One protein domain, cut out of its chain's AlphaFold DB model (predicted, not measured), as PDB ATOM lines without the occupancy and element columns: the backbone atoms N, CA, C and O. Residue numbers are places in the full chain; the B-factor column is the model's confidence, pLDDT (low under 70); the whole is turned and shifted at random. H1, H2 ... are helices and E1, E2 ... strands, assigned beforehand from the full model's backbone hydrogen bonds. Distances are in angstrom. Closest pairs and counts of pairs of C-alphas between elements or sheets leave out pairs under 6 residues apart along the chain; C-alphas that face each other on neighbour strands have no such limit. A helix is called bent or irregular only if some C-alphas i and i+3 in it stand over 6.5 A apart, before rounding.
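Overview. This is residues 8 to 84 of the 304 residues of the protein "DnaJ_C domain-containing protein" of Pediculus humanus subsp. corporis (UniProt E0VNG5). This is a loose, drawn-out chain of helices: the long helix H1 meets the sharply kinked H2 at a corner, and the small two-strand hairpin E1 and E2 follows at one far end. From there residues 53 to 60 lead back to H3, which packs on H1, while residues 75 to 84, with H4, stick out at the other end. The printed part has 77 residues, with four named helices and two named strands in the order H1, H2, E1, E2, H3, H4; the sheet E1 - E2 is antiparallel, and the class is mostly helix. The whole is loose, with a radius of gyration of the C-alphas of 16.2 A, and elongated, spanning 56 by 29 by 17 A.

Arrangement. Begin with H1, residues 8 to 25, and pass by a tight link to H2, residues 27 to 43. These two touch only at the corner by their link, where the closest C-alphas, those of Leu 24 and Lys 30, are 4.9 A apart; they run opposite ways at a steep tilt of 54 degrees. Look near residue 36 for a kink of 123 degrees in H2, which is irregular: C-alphas 35 and 38 are 9.5 A apart. Next come E1, residues 45 to 47, and E2, residues 50 to 52, an antiparallel hairpin at 150 degrees, with N 47 and O 50 at 2.8 A and N 52 and O 45 at 3.0 A, within hydrogen-bond range. The closest C-alphas of H2 and E1, those of Val 32 and Val 45, are 7.4 A apart, and H2 and E2 are near each other, with 6 pairs of C-alphas within 10 A. Then find H3, residues 61 to 69: H1 touches it with residues 14 to 22 alone, the closest C-alphas being those of Val 15 and Tyr 61 at 5.1 A. H1 and H3 run the same way at a steep tilt of 46 degrees. H4, residues 76 to 83, touches no helix. Every O i to N i+4 pair is within hydrogen-bond range in H3 and H4, against 13 of 14 in H1 and 10 of 13 in H2.

Along the chain. Find C-alpha 8 at (56.894, 6.921, -51.059); from there H1 runs 26.6 A to C-alpha 25. H2 spans 17.9 A, E1 6.1 A, E2 6.6 A and H3 12.2 A. H4 runs 10.3 A to C-alpha 83 at (54.729, 34.118, -44.592).

Size, cuts and confidence. The C-alphas farthest apart, those of Pro 48 and His 84, are 56.0 A apart. The printed part has no cut, and no link is long. The model's pLDDT is under 70 at residues 8 to 11, 70, 72 and 74 to 84.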
ATOM      1  N   GLU A   8      57.906   7.889 -50.592       55.31
ATOM      2  CA  GLU A   8      56.894   6.921 -51.059       55.31
ATOM      3  C   GLU A   8      56.206   6.160 -49.911       55.31
ATOM      4  O   GLU A   8      55.075   5.724 -50.065       55.31
ATOM      5  N   ASN A   9      56.834   6.046 -48.733       61.78
ATOM      6  CA  ASN A   9      56.265   5.297 -47.599       61.78
ATOM      7  C   ASN A   9      55.427   6.178 -46.651       61.78
ATOM      8  O   ASN A   9      54.649   5.696 -45.832       61.78
ATOM      9  N   VAL A  10      55.606   7.497 -46.732       66.31
ATOM     10  CA  VAL A  10      55.010   8.442 -45.781       66.31
ATOM     11  C   VAL A  10      53.531   8.661 -46.088       66.31
ATOM     12  O   VAL A  10      52.722   8.732 -45.166       66.31
ATOM     13  N   GLU A  11      53.160   8.710 -47.368       69.38
ATOM     14  CA  GLU A  11      51.758   8.840 -47.780       69.38
ATOM     15  C   GLU A  11      50.934   7.616 -47.366       69.38
ATOM     16  O   GLU A  11      49.876   7.772 -46.761       69.38
ATOM     17  N   GLU A  12      51.447   6.401 -47.576       76.81
ATOM     18  CA  GLU A  12      50.786   5.163 -47.136       76.81
ATOM     19  C   GLU A  12      50.618   5.110 -45.609       76.81
ATOM     20  O   GLU A  12      49.581   4.677 -45.093       76.81
ATOM     21  N   PHE A  13      51.610   5.612 -44.870       81.56
ATOM     22  CA  PHE A  13      51.543   5.721 -43.418       81.56
ATOM     23  C   PHE A  13      50.460   6.708 -42.962       81.56
ATOM     24  O   PHE A  13      49.687   6.395 -42.055       81.56
ATOM     25  N   PHE A  14      50.344   7.870 -43.613       79.31
ATOM     26  CA  PHE A  14      49.283   8.838 -43.320       79.31
ATOM     27  C   PHE A  14      47.891   8.319 -43.685       79.31
ATOM     28  O   PHE A  14      46.958   8.519 -42.909       79.31
ATOM     29  N   VAL A  15      47.757   7.604 -44.804       83.56
ATOM     30  CA  VAL A  15      46.516   6.911 -45.188       83.56
ATOM     31  C   VAL A  15      46.118   5.900 -44.116       83.56
ATOM     32  O   VAL A  15      44.975   5.911 -43.668       83.56
ATOM     33  N   THR A  16      47.070   5.099 -43.634       84.44
ATOM     34  CA  THR A  16      46.826   4.089 -42.591       84.44
ATOM     35  C   THR A  16      46.435   4.726 -41.255       84.44
ATOM     36  O   THR A  16      45.522   4.250 -40.581       84.44
ATOM     37  N   ILE A  17      47.102   5.814 -40.855       84.06
ATOM     38  CA  ILE A  17      46.764   6.544 -39.624       84.06
ATOM     39  C   ILE A  17      45.372   7.163 -39.727       84.06
ATOM     40  O   ILE A  17      44.605   7.086 -38.770       84.06
ATOM     41  N   ALA A  18      45.046   7.775 -40.863       84.56
ATOM     42  CA  ALA A  18      43.751   8.406 -41.070       84.56
ATOM     43  C   ALA A  18      42.614   7.370 -41.133       84.56
ATOM     44  O   ALA A  18      41.569   7.600 -40.532       84.56
ATOM     45  N   GLU A  19      42.842   6.204 -41.749       87.81
ATOM     46  CA  GLU A  19      41.912   5.064 -41.714       87.81
ATOM     47  C   GLU A  19      41.698   4.564 -40.279       87.81
ATOM     48  O   GLU A  19      40.562   4.414 -39.824       87.81
ATOM     49  N   ALA A  20      42.783   4.352 -39.529       88.44
ATOM     50  CA  ALA A  20      42.695   3.931 -38.135       88.44
ATOM     51  C   ALA A  20      41.945   4.964 -37.282       88.44
ATOM     52  O   ALA A  20      41.148   4.597 -36.419       88.44
ATOM     53  N   TYR A  21      42.175   6.251 -37.531       85.62
ATOM     54  CA  TYR A  21      41.495   7.325 -36.823       85.62
ATOM     55  C   TYR A  21      39.999   7.369 -37.140       85.62
ATOM     56  O   TYR A  21      39.199   7.462 -36.215       85.62
ATOM     57  N   ASP A  22      39.606   7.246 -38.408       85.94
ATOM     58  CA  ASP A  22      38.199   7.252 -38.825       85.94
ATOM     59  C   ASP A  22      37.408   6.094 -38.176       85.94
ATOM     60  O   ASP A  22      36.336   6.291 -37.595       85.94
ATOM     61  N   VAL A  23      38.002   4.895 -38.134       87.81
ATOM     62  CA  VAL A  23      37.428   3.724 -37.445       87.81
ATOM     63  C   VAL A  23      37.315   3.940 -35.932       87.81
ATOM     64  O   VAL A  23      36.291   3.598 -35.337       87.81
ATOM     65  N   LEU A  24      38.358   4.477 -35.293       87.12
ATOM     66  CA  LEU A  24      38.406   4.646 -33.835       87.12
ATOM     67  C   LEU A  24      37.619   5.863 -33.335       87.12
ATOM     68  O   LEU A  24      37.236   5.891 -32.162       87.12
ATOM     69  N   SER A  25      37.379   6.848 -34.201       85.38
ATOM     70  CA  SER A  25      36.585   8.045 -33.919       85.38
ATOM     71  C   SER A  25      35.100   7.706 -33.752       85.38
ATOM     72  O   SER A  25      34.422   8.251 -32.881       85.38
ATOM     73  N   ASN A  26      34.585   6.748 -34.530       84.56
ATOM     74  CA  ASN A  26      33.194   6.317 -34.434       84.56
ATOM     75  C   ASN A  26      33.027   5.179 -33.415       84.56
ATOM     76  O   ASN A  26      33.460   4.052 -33.656       84.56
ATOM     77  N   GLU A  27      32.316   5.438 -32.313       85.44
ATOM     78  CA  GLU A  27      32.081   4.455 -31.242       85.44
ATOM     79  C   GLU A  27      31.514   3.116 -31.748       85.44
ATOM     80  O   GLU A  27      31.870   2.059 -31.225       85.44
ATOM     81  N   LYS A  28      30.675   3.129 -32.795       84.81
ATOM     82  CA  LYS A  28      30.088   1.906 -33.367       84.81
ATOM     83  C   LYS A  28      31.108   1.085 -34.155       84.81
ATOM     84  O   LYS A  28      31.140  -0.135 -34.015       84.81
ATOM     85  N   LEU A  29      31.934   1.737 -34.976       84.12
ATOM     86  CA  LEU A  29      32.972   1.061 -35.766       84.12
ATOM     87  C   LEU A  29      34.099   0.561 -34.863       84.12
ATOM     88  O   LEU A  29      34.545  -0.576 -35.014       84.12
ATOM     89  N   LYS A  30      34.470   1.355 -33.856       88.88
ATOM     90  CA  LYS A  30      35.395   0.951 -32.801       88.88
ATOM     91  C   LYS A  30      34.912  -0.296 -32.062       88.88
ATOM     92  O   LYS A  30      35.670  -1.248 -31.940       88.88
ATOM     93  N   ALA A  31      33.646  -0.343 -31.641       88.06
ATOM     94  CA  ALA A  31      33.096  -1.515 -30.957       88.06
ATOM     95  C   ALA A  31      33.136  -2.784 -31.830       88.06
ATOM     96  O   ALA A  31      33.448  -3.868 -31.335       88.06
ATOM     97  N   VAL A  32      32.860  -2.657 -33.134       86.44
ATOM     98  CA  VAL A  32      32.975  -3.772 -34.091       86.44
ATOM     99  C   VAL A  32      34.431  -4.210 -34.251       86.44
ATOM    100  O   VAL A  32      34.705  -5.410 -34.254       86.44
ATOM    101  N   TYR A  33      35.367  -3.266 -34.344       87.75
ATOM    102  CA  TYR A  33      36.795  -3.563 -34.430       87.75
ATOM    103  C   TYR A  33      37.329  -4.242 -33.163       87.75
ATOM    104  O   TYR A  33      38.047  -5.235 -33.259       87.75
ATOM    105  N   ASP A  34      36.934  -3.774 -31.980       90.12
ATOM    106  CA  ASP A  34      37.365  -4.338 -30.696       90.12
ATOM    107  C   ASP A  34      36.870  -5.787 -30.508       90.12
ATOM    108  O   ASP A  34      37.542  -6.598 -29.871       90.12
ATOM    109  N   GLN A  35      35.711  -6.134 -31.081       85.62
ATOM    110  CA  GLN A  35      35.115  -7.473 -30.969       85.62
ATOM    111  C   GLN A  35      35.508  -8.436 -32.101       85.62
ATOM    112  O   GLN A  35      35.710  -9.623 -31.852       85.62
ATOM    113  N   TYR A  36      35.602  -7.950 -33.341       84.69
ATOM    114  CA  TYR A  36      35.747  -8.778 -34.550       84.69
ATOM    115  C   TYR A  36      36.992  -8.435 -35.385       84.69
ATOM    116  O   TYR A  36      37.235  -9.045 -36.432       84.69
ATOM    117  N   GLY A  37      37.788  -7.461 -34.945       85.75
ATOM    118  CA  GLY A  37      38.973  -6.982 -35.647       85.75
ATOM    119  C   GLY A  37      38.667  -6.363 -37.011       85.75
ATOM    120  O   GLY A  37      37.530  -6.044 -37.366       85.75
ATOM    121  N   SER A  38      39.710  -6.241 -37.834       80.94
ATOM    122  CA  SER A  38      39.610  -5.723 -39.206       80.94
ATOM    123  C   SER A  38      38.734  -6.586 -40.125       80.94
ATOM    124  O   SER A  38      38.210  -6.092 -41.124       80.94
ATOM    125  N   VAL A  39      38.534  -7.864 -39.784       82.75
ATOM    126  CA  VAL A  39      37.686  -8.800 -40.538       82.75
ATOM    127  C   VAL A  39      36.206  -8.435 -40.398       82.75
ATOM    128  O   VAL A  39      35.476  -8.493 -41.388       82.75
ATOM    129  N   GLY A  40      35.770  -8.016 -39.206       83.06
ATOM    130  CA  GLY A  40      34.395  -7.560 -38.972       83.06
ATOM    131  C   GLY A  40      34.075  -6.253 -39.690       83.06
ATOM    132  O   GLY A  40      33.003  -6.112 -40.270       83.06
ATOM    133  N   LEU A  41      35.037  -5.328 -39.739       84.19
ATOM    134  CA  LEU A  41      34.878  -4.076 -40.481       84.19
ATOM    135  C   LEU A  41      34.705  -4.313 -41.984       84.19
ATOM    136  O   LEU A  41      33.828  -3.712 -42.589       84.19
ATOM    137  N   LYS A  42      35.489  -5.211 -42.594       83.75
ATOM    138  CA  LYS A  42      35.456  -5.437 -44.053       83.75
ATOM    139  C   LYS A  42      34.278  -6.277 -44.539       83.75
ATOM    140  O   LYS A  42      33.883  -6.140 -45.691       83.75
ATOM    141  N   ASN A  43      33.736  -7.150 -43.695       80.75
ATOM    142  CA  ASN A  43      32.660  -8.068 -44.085       80.75
ATOM    143  C   ASN A  43      31.284  -7.661 -43.535       80.75
ATOM    144  O   ASN A  43      30.271  -8.216 -43.959       80.75
ATOM    145  N   GLY A  44      31.243  -6.674 -42.633       80.25
ATOM    146  CA  GLY A  44      30.045  -6.321 -41.882       80.25
ATOM    147  C   GLY A  44      29.733  -7.360 -40.806       80.25
ATOM    148  O   GLY A  44      30.125  -8.526 -40.896       80.25
ATOM    149  N   VAL A  45      29.027  -6.936 -39.759       82.25
ATOM    150  CA  VAL A  45      28.705  -7.805 -38.619       82.25
ATOM    151  C   VAL A  45      27.215  -7.714 -38.291       82.25
ATOM    152  O   VAL A  45      26.687  -6.607 -38.150       82.25
ATOM    153  N   PRO A  46      26.520  -8.858 -38.138       76.44
ATOM    154  CA  PRO A  46      25.185  -8.879 -37.561       76.44
ATOM    155  C   PRO A  46      25.283  -8.660 -36.045       76.44
ATOM    156  O   PRO A  46      25.812  -9.499 -35.317       76.44
ATOM    157  N   THR A  47      24.785  -7.525 -35.566       75.75
ATOM    158  CA  THR A  47      24.651  -7.205 -34.141       75.75
ATOM    159  C   THR A  47      23.207  -7.430 -33.667       75.75
ATOM    160  O   THR A  47      22.284  -7.500 -34.479       75.75
ATOM    161  N   PRO A  48      22.961  -7.556 -32.348       74.12
ATOM    162  CA  PRO A  48      21.608  -7.749 -31.810       74.12
ATOM    163  C   PRO A  48      20.614  -6.644 -32.207       74.12
ATOM    164  O   PRO A  48      19.424  -6.912 -32.346       74.12
ATOM    165  N   ASP A  49      21.120  -5.428 -32.437       73.06
ATOM    166  CA  ASP A  49      20.342  -4.240 -32.801       73.06
ATOM    167  C   ASP A  49      20.245  -4.000 -34.326       73.06
ATOM    168  O   ASP A  49      19.659  -3.003 -34.756       73.06
ATOM    169  N   GLY A  50      20.810  -4.879 -35.169       78.94
ATOM    170  CA  GLY A  50      20.740  -4.767 -36.632       78.94
ATOM    171  C   GLY A  50      21.977  -5.285 -37.375       78.94
ATOM    172  O   GLY A  50      22.801  -6.009 -36.835       78.94
ATOM    173  N   PHE A  51      22.126  -4.928 -38.652       80.69
ATOM    174  CA  PHE A  51      23.314  -5.267 -39.445       80.69
ATOM    175  C   PHE A  51      24.198  -4.031 -39.615       80.69
ATOM    176  O   PHE A  51      23.746  -3.027 -40.169       80.69
ATOM    177  N   VAL A  52      25.450  -4.097 -39.153       80.50
ATOM    178  CA  VAL A  52      26.443  -3.047 -39.415       80.50
ATOM    179  C   VAL A  52      27.085  -3.329 -40.777       80.50
ATOM    180  O   VAL A  52      27.686  -4.396 -40.940       80.50
ATOM    181  N   PRO A  53      26.956  -2.420 -41.763       83.38
ATOM    182  CA  PRO A  53      27.479  -2.644 -43.105       83.38
ATOM    183  C   PRO A  53      29.016  -2.649 -43.134       83.38
ATOM    184  O   PRO A  53      29.646  -2.056 -42.254       83.38
ATOM    185  N   PRO A  54      29.623  -3.275 -44.161       85.44
ATOM    186  CA  PRO A  54      31.056  -3.203 -44.407       85.44
ATOM    187  C   PRO A  54      31.572  -1.762 -44.457       85.44
ATOM    188  O   PRO A  54      31.055  -0.932 -45.207       85.44
ATOM    189  N   TYR A  55      32.610  -1.482 -43.679       84.06
ATOM    190  CA  TYR A  55      33.341  -0.228 -43.693       84.06
ATOM    191  C   TYR A  55      34.362  -0.220 -44.836       84.06
ATOM    192  O   TYR A  55      35.142  -1.163 -45.002       84.06
ATOM    193  N   VAL A  56      34.364   0.865 -45.610       84.44
ATOM    194  CA  VAL A  56      35.340   1.131 -46.669       84.44
ATOM    195  C   VAL A  56      35.876   2.536 -46.463       84.44
ATOM    196  O   VAL A  56      35.119   3.505 -46.529       84.44
ATOM    197  N   TYR A  57      37.180   2.639 -46.228       84.00
ATOM    198  CA  TYR A  57      37.843   3.925 -46.099       84.00
ATOM    199  C   TYR A  57      37.870   4.662 -47.444       84.00
ATOM    200  O   TYR A  57      38.103   4.065 -48.496       84.00
ATOM    201  N   HIS A  58      37.652   5.977 -47.421       80.44
ATOM    202  CA  HIS A  58      37.606   6.807 -48.630       80.44
ATOM    203  C   HIS A  58      38.988   7.065 -49.261       80.44
ATOM    204  O   HIS A  58      39.059   7.683 -50.320       80.44
ATOM    205  N   GLY A  59      40.079   6.613 -48.632       77.56
ATOM    206  CA  GLY A  59      41.437   6.608 -49.194       77.56
ATOM    207  C   GLY A  59      42.166   7.955 -49.178       77.56
ATOM    208  O   GLY A  59      43.373   7.996 -49.384       77.56
ATOM    209  N   ASP A  60      41.461   9.048 -48.898       81.50
ATOM    210  CA  ASP A  60      42.012  10.405 -48.879       81.50
ATOM    211  C   ASP A  60      42.240  10.904 -47.446       81.50
ATOM    212  O   ASP A  60      41.309  11.367 -46.790       81.50
ATOM    213  N   TYR A  61      43.482  10.836 -46.964       78.31
ATOM    214  CA  TYR A  61      43.839  11.283 -45.612       78.31
ATOM    215  C   TYR A  61      43.656  12.792 -45.395       78.31
ATOM    216  O   TYR A  61      43.413  13.219 -44.263       78.31
ATOM    217  N   LEU A  62      43.748  13.608 -46.454       77.94
ATOM    218  CA  LEU A  62      43.569  15.057 -46.342       77.94
ATOM    219  C   LEU A  62      42.114  15.402 -46.060       77.94
ATOM    220  O   LEU A  62      41.852  16.335 -45.308       77.94
ATOM    221  N   ARG A  63      41.172  14.617 -46.587       80.38
ATOM    222  CA  ARG A  63      39.749  14.797 -46.299       80.38
ATOM    223  C   ARG A  63      39.420  14.540 -44.826       80.38
ATOM    224  O   ARG A  63      38.763  15.378 -44.220       80.38
ATOM    225  N   THR A  64      39.910  13.442 -44.241       79.00
ATOM    226  CA  THR A  64      39.717  13.144 -42.804       79.00
ATOM    227  C   THR A  64      40.316  14.245 -41.935       79.00
ATOM    228  O   THR A  64      39.748  14.640 -40.918       79.00
ATOM    229  N   TYR A  65      41.473  14.760 -42.356       75.69
ATOM    230  CA  TYR A  65      42.159  15.848 -41.679       75.69
ATOM    231  C   TYR A  65      41.366  17.168 -41.752       75.69
ATOM    232  O   TYR A  65      41.127  17.794 -40.719       75.69
ATOM    233  N   GLU A  66      40.925  17.574 -42.947       77.88
ATOM    234  CA  GLU A  66      40.134  18.793 -43.170       77.88
ATOM    235  C   GLU A  66      38.779  18.738 -42.447       77.88
ATOM    236  O   GLU A  66      38.364  19.737 -41.862       77.88
ATOM    237  N   GLU A  67      38.101  17.588 -42.439       75.38
ATOM    238  CA  GLU A  67      36.800  17.413 -41.780       75.38
ATOM    239  C   GLU A  67      36.892  17.572 -40.254       75.38
ATOM    240  O   GLU A  67      35.983  18.122 -39.632       75.38
ATOM    241  N   PHE A  68      38.011  17.161 -39.651       72.25
ATOM    242  CA  PHE A  68      38.222  17.262 -38.207       72.25
ATOM    243  C   PHE A  68      38.812  18.611 -37.768       72.25
ATOM    244  O   PHE A  68      38.339  19.211 -36.804       72.25
ATOM    245  N   PHE A  69      39.851  19.097 -38.456       71.56
ATOM    246  CA  PHE A  69      40.573  20.317 -38.068       71.56
ATOM    247  C   PHE A  69      40.065  21.585 -38.769       71.56
ATOM    248  O   PHE A  69      40.539  22.681 -38.461       71.56
ATOM    249  N   GLY A  70      39.144  21.466 -39.731       68.69
ATOM    250  CA  GLY A  70      38.579  22.589 -40.492       68.69
ATOM    251  C   GLY A  70      39.583  23.324 -41.389       68.69
ATOM    252  O   GLY A  70      39.243  24.333 -42.005       68.69
ATOM    253  N   THR A  71      40.829  22.850 -41.459       72.44
ATOM    254  CA  THR A  71      41.952  23.484 -42.159       72.44
ATOM    255  C   THR A  71      42.795  22.425 -42.864       72.44
ATOM    256  O   THR A  71      42.784  21.257 -42.489       72.44
ATOM    257  N   LYS A  72      43.551  22.822 -43.894       67.50
ATOM    258  CA  LYS A  72      44.362  21.898 -44.715       67.50
ATOM    259  C   LYS A  72      45.703  21.505 -44.083       67.50
ATOM    260  O   LYS A  72      46.432  20.691 -44.638       67.50
ATOM    261  N   SER A  73      46.079  22.133 -42.966       70.25
ATOM    262  CA  SER A  73      47.340  21.879 -42.263       70.25
ATOM    263  C   SER A  73      47.254  22.356 -40.808       70.25
ATOM    264  O   SER A  73      46.749  23.455 -40.577       70.25
ATOM    265  N   PRO A  74      47.810  21.613 -39.831       62.91
ATOM    266  CA  PRO A  74      47.781  21.990 -38.407       62.91
ATOM    267  C   PRO A  74      48.627  23.225 -38.115       62.91
ATOM    268  O   PRO A  74      48.523  23.839 -37.058       62.91
ATOM    269  N   PHE A  75      49.488  23.579 -39.066       64.31
ATOM    270  CA  PHE A  75      50.357  24.736 -39.005       64.31
ATOM    271  C   PHE A  75      49.934  25.811 -40.002       64.31
ATOM    272  O   PHE A  75      50.705  26.744 -40.191       64.31
ATOM    273  N   ALA A  76      48.770  25.695 -40.660       64.69
ATOM    274  CA  ALA A  76      48.322  26.668 -41.658       64.69
ATOM    275  C   ALA A  76      48.347  28.093 -41.090       64.69
ATOM    276  O   ALA A  76      49.003  28.956 -41.663       64.69
ATOM    277  N   ASP A  77      47.771  28.297 -39.904       61.50
ATOM    278  CA  ASP A  77      47.732  29.606 -39.244       61.50
ATOM    279  C   ASP A  77      49.132  30.103 -38.843       61.50
ATOM    280  O   ASP A  77      49.467  31.278 -38.983       61.50
ATOM    281  N   ILE A  78      50.004  29.198 -38.386       66.12
ATOM    282  CA  ILE A  78      51.375  29.533 -37.965       66.12
ATOM    283  C   ILE A  78      52.255  29.878 -39.175       66.12
ATOM    284  O   ILE A  78      53.087  30.788 -39.116       66.12
ATOM    285  N   LEU A  79      52.094  29.140 -40.272       65.75
ATOM    286  CA  LEU A  79      52.790  29.384 -41.527       65.75
ATOM    287  C   LEU A  79      52.291  30.673 -42.169       65.75
ATOM    288  O   LEU A  79      53.122  31.428 -42.664       65.75
ATOM    289  N   ASP A  80      50.995  30.971 -42.100       64.69
ATOM    290  CA  ASP A  80      50.446  32.218 -42.626       64.69
ATOM    291  C   ASP A  80      50.988  33.437 -41.867       64.69
ATOM    292  O   ASP A  80      51.508  34.362 -42.486       64.69
ATOM    293  N   ILE A  81      51.059  33.385 -40.531       63.09
ATOM    294  CA  ILE A  81      51.705  34.430 -39.708       63.09
ATOM    295  C   ILE A  81      53.191  34.618 -40.067       63.09
ATOM    296  O   ILE A  81      53.728  35.725 -39.983       63.09
ATOM    297  N   ARG A  82      53.890  33.545 -40.456       63.03
ATOM    298  CA  ARG A  82      55.314  33.596 -40.823       63.03
ATOM    299  C   ARG A  82      55.546  34.075 -42.256       63.03
ATOM    300  O   ARG A  82      56.556  34.734 -42.505       63.03
ATOM    301  N   MET A  83      54.658  33.727 -43.181       67.69
ATOM    302  CA  MET A  83      54.729  34.118 -44.592       67.69
ATOM    303  C   MET A  83      54.179  35.533 -44.820       67.69
ATOM    304  O   MET A  83      54.690  36.251 -45.678       67.69
ATOM    305  N   HIS A  84      53.218  35.959 -44.001       67.00
ATOM    306  CA  HIS A  84      52.600  37.283 -44.010       67.00
ATOM    307  C   HIS A  84      52.646  37.894 -42.598       67.00
ATOM    308  O   HIS A  84      51.630  37.959 -41.901       67.00
TER     309      HIS A  84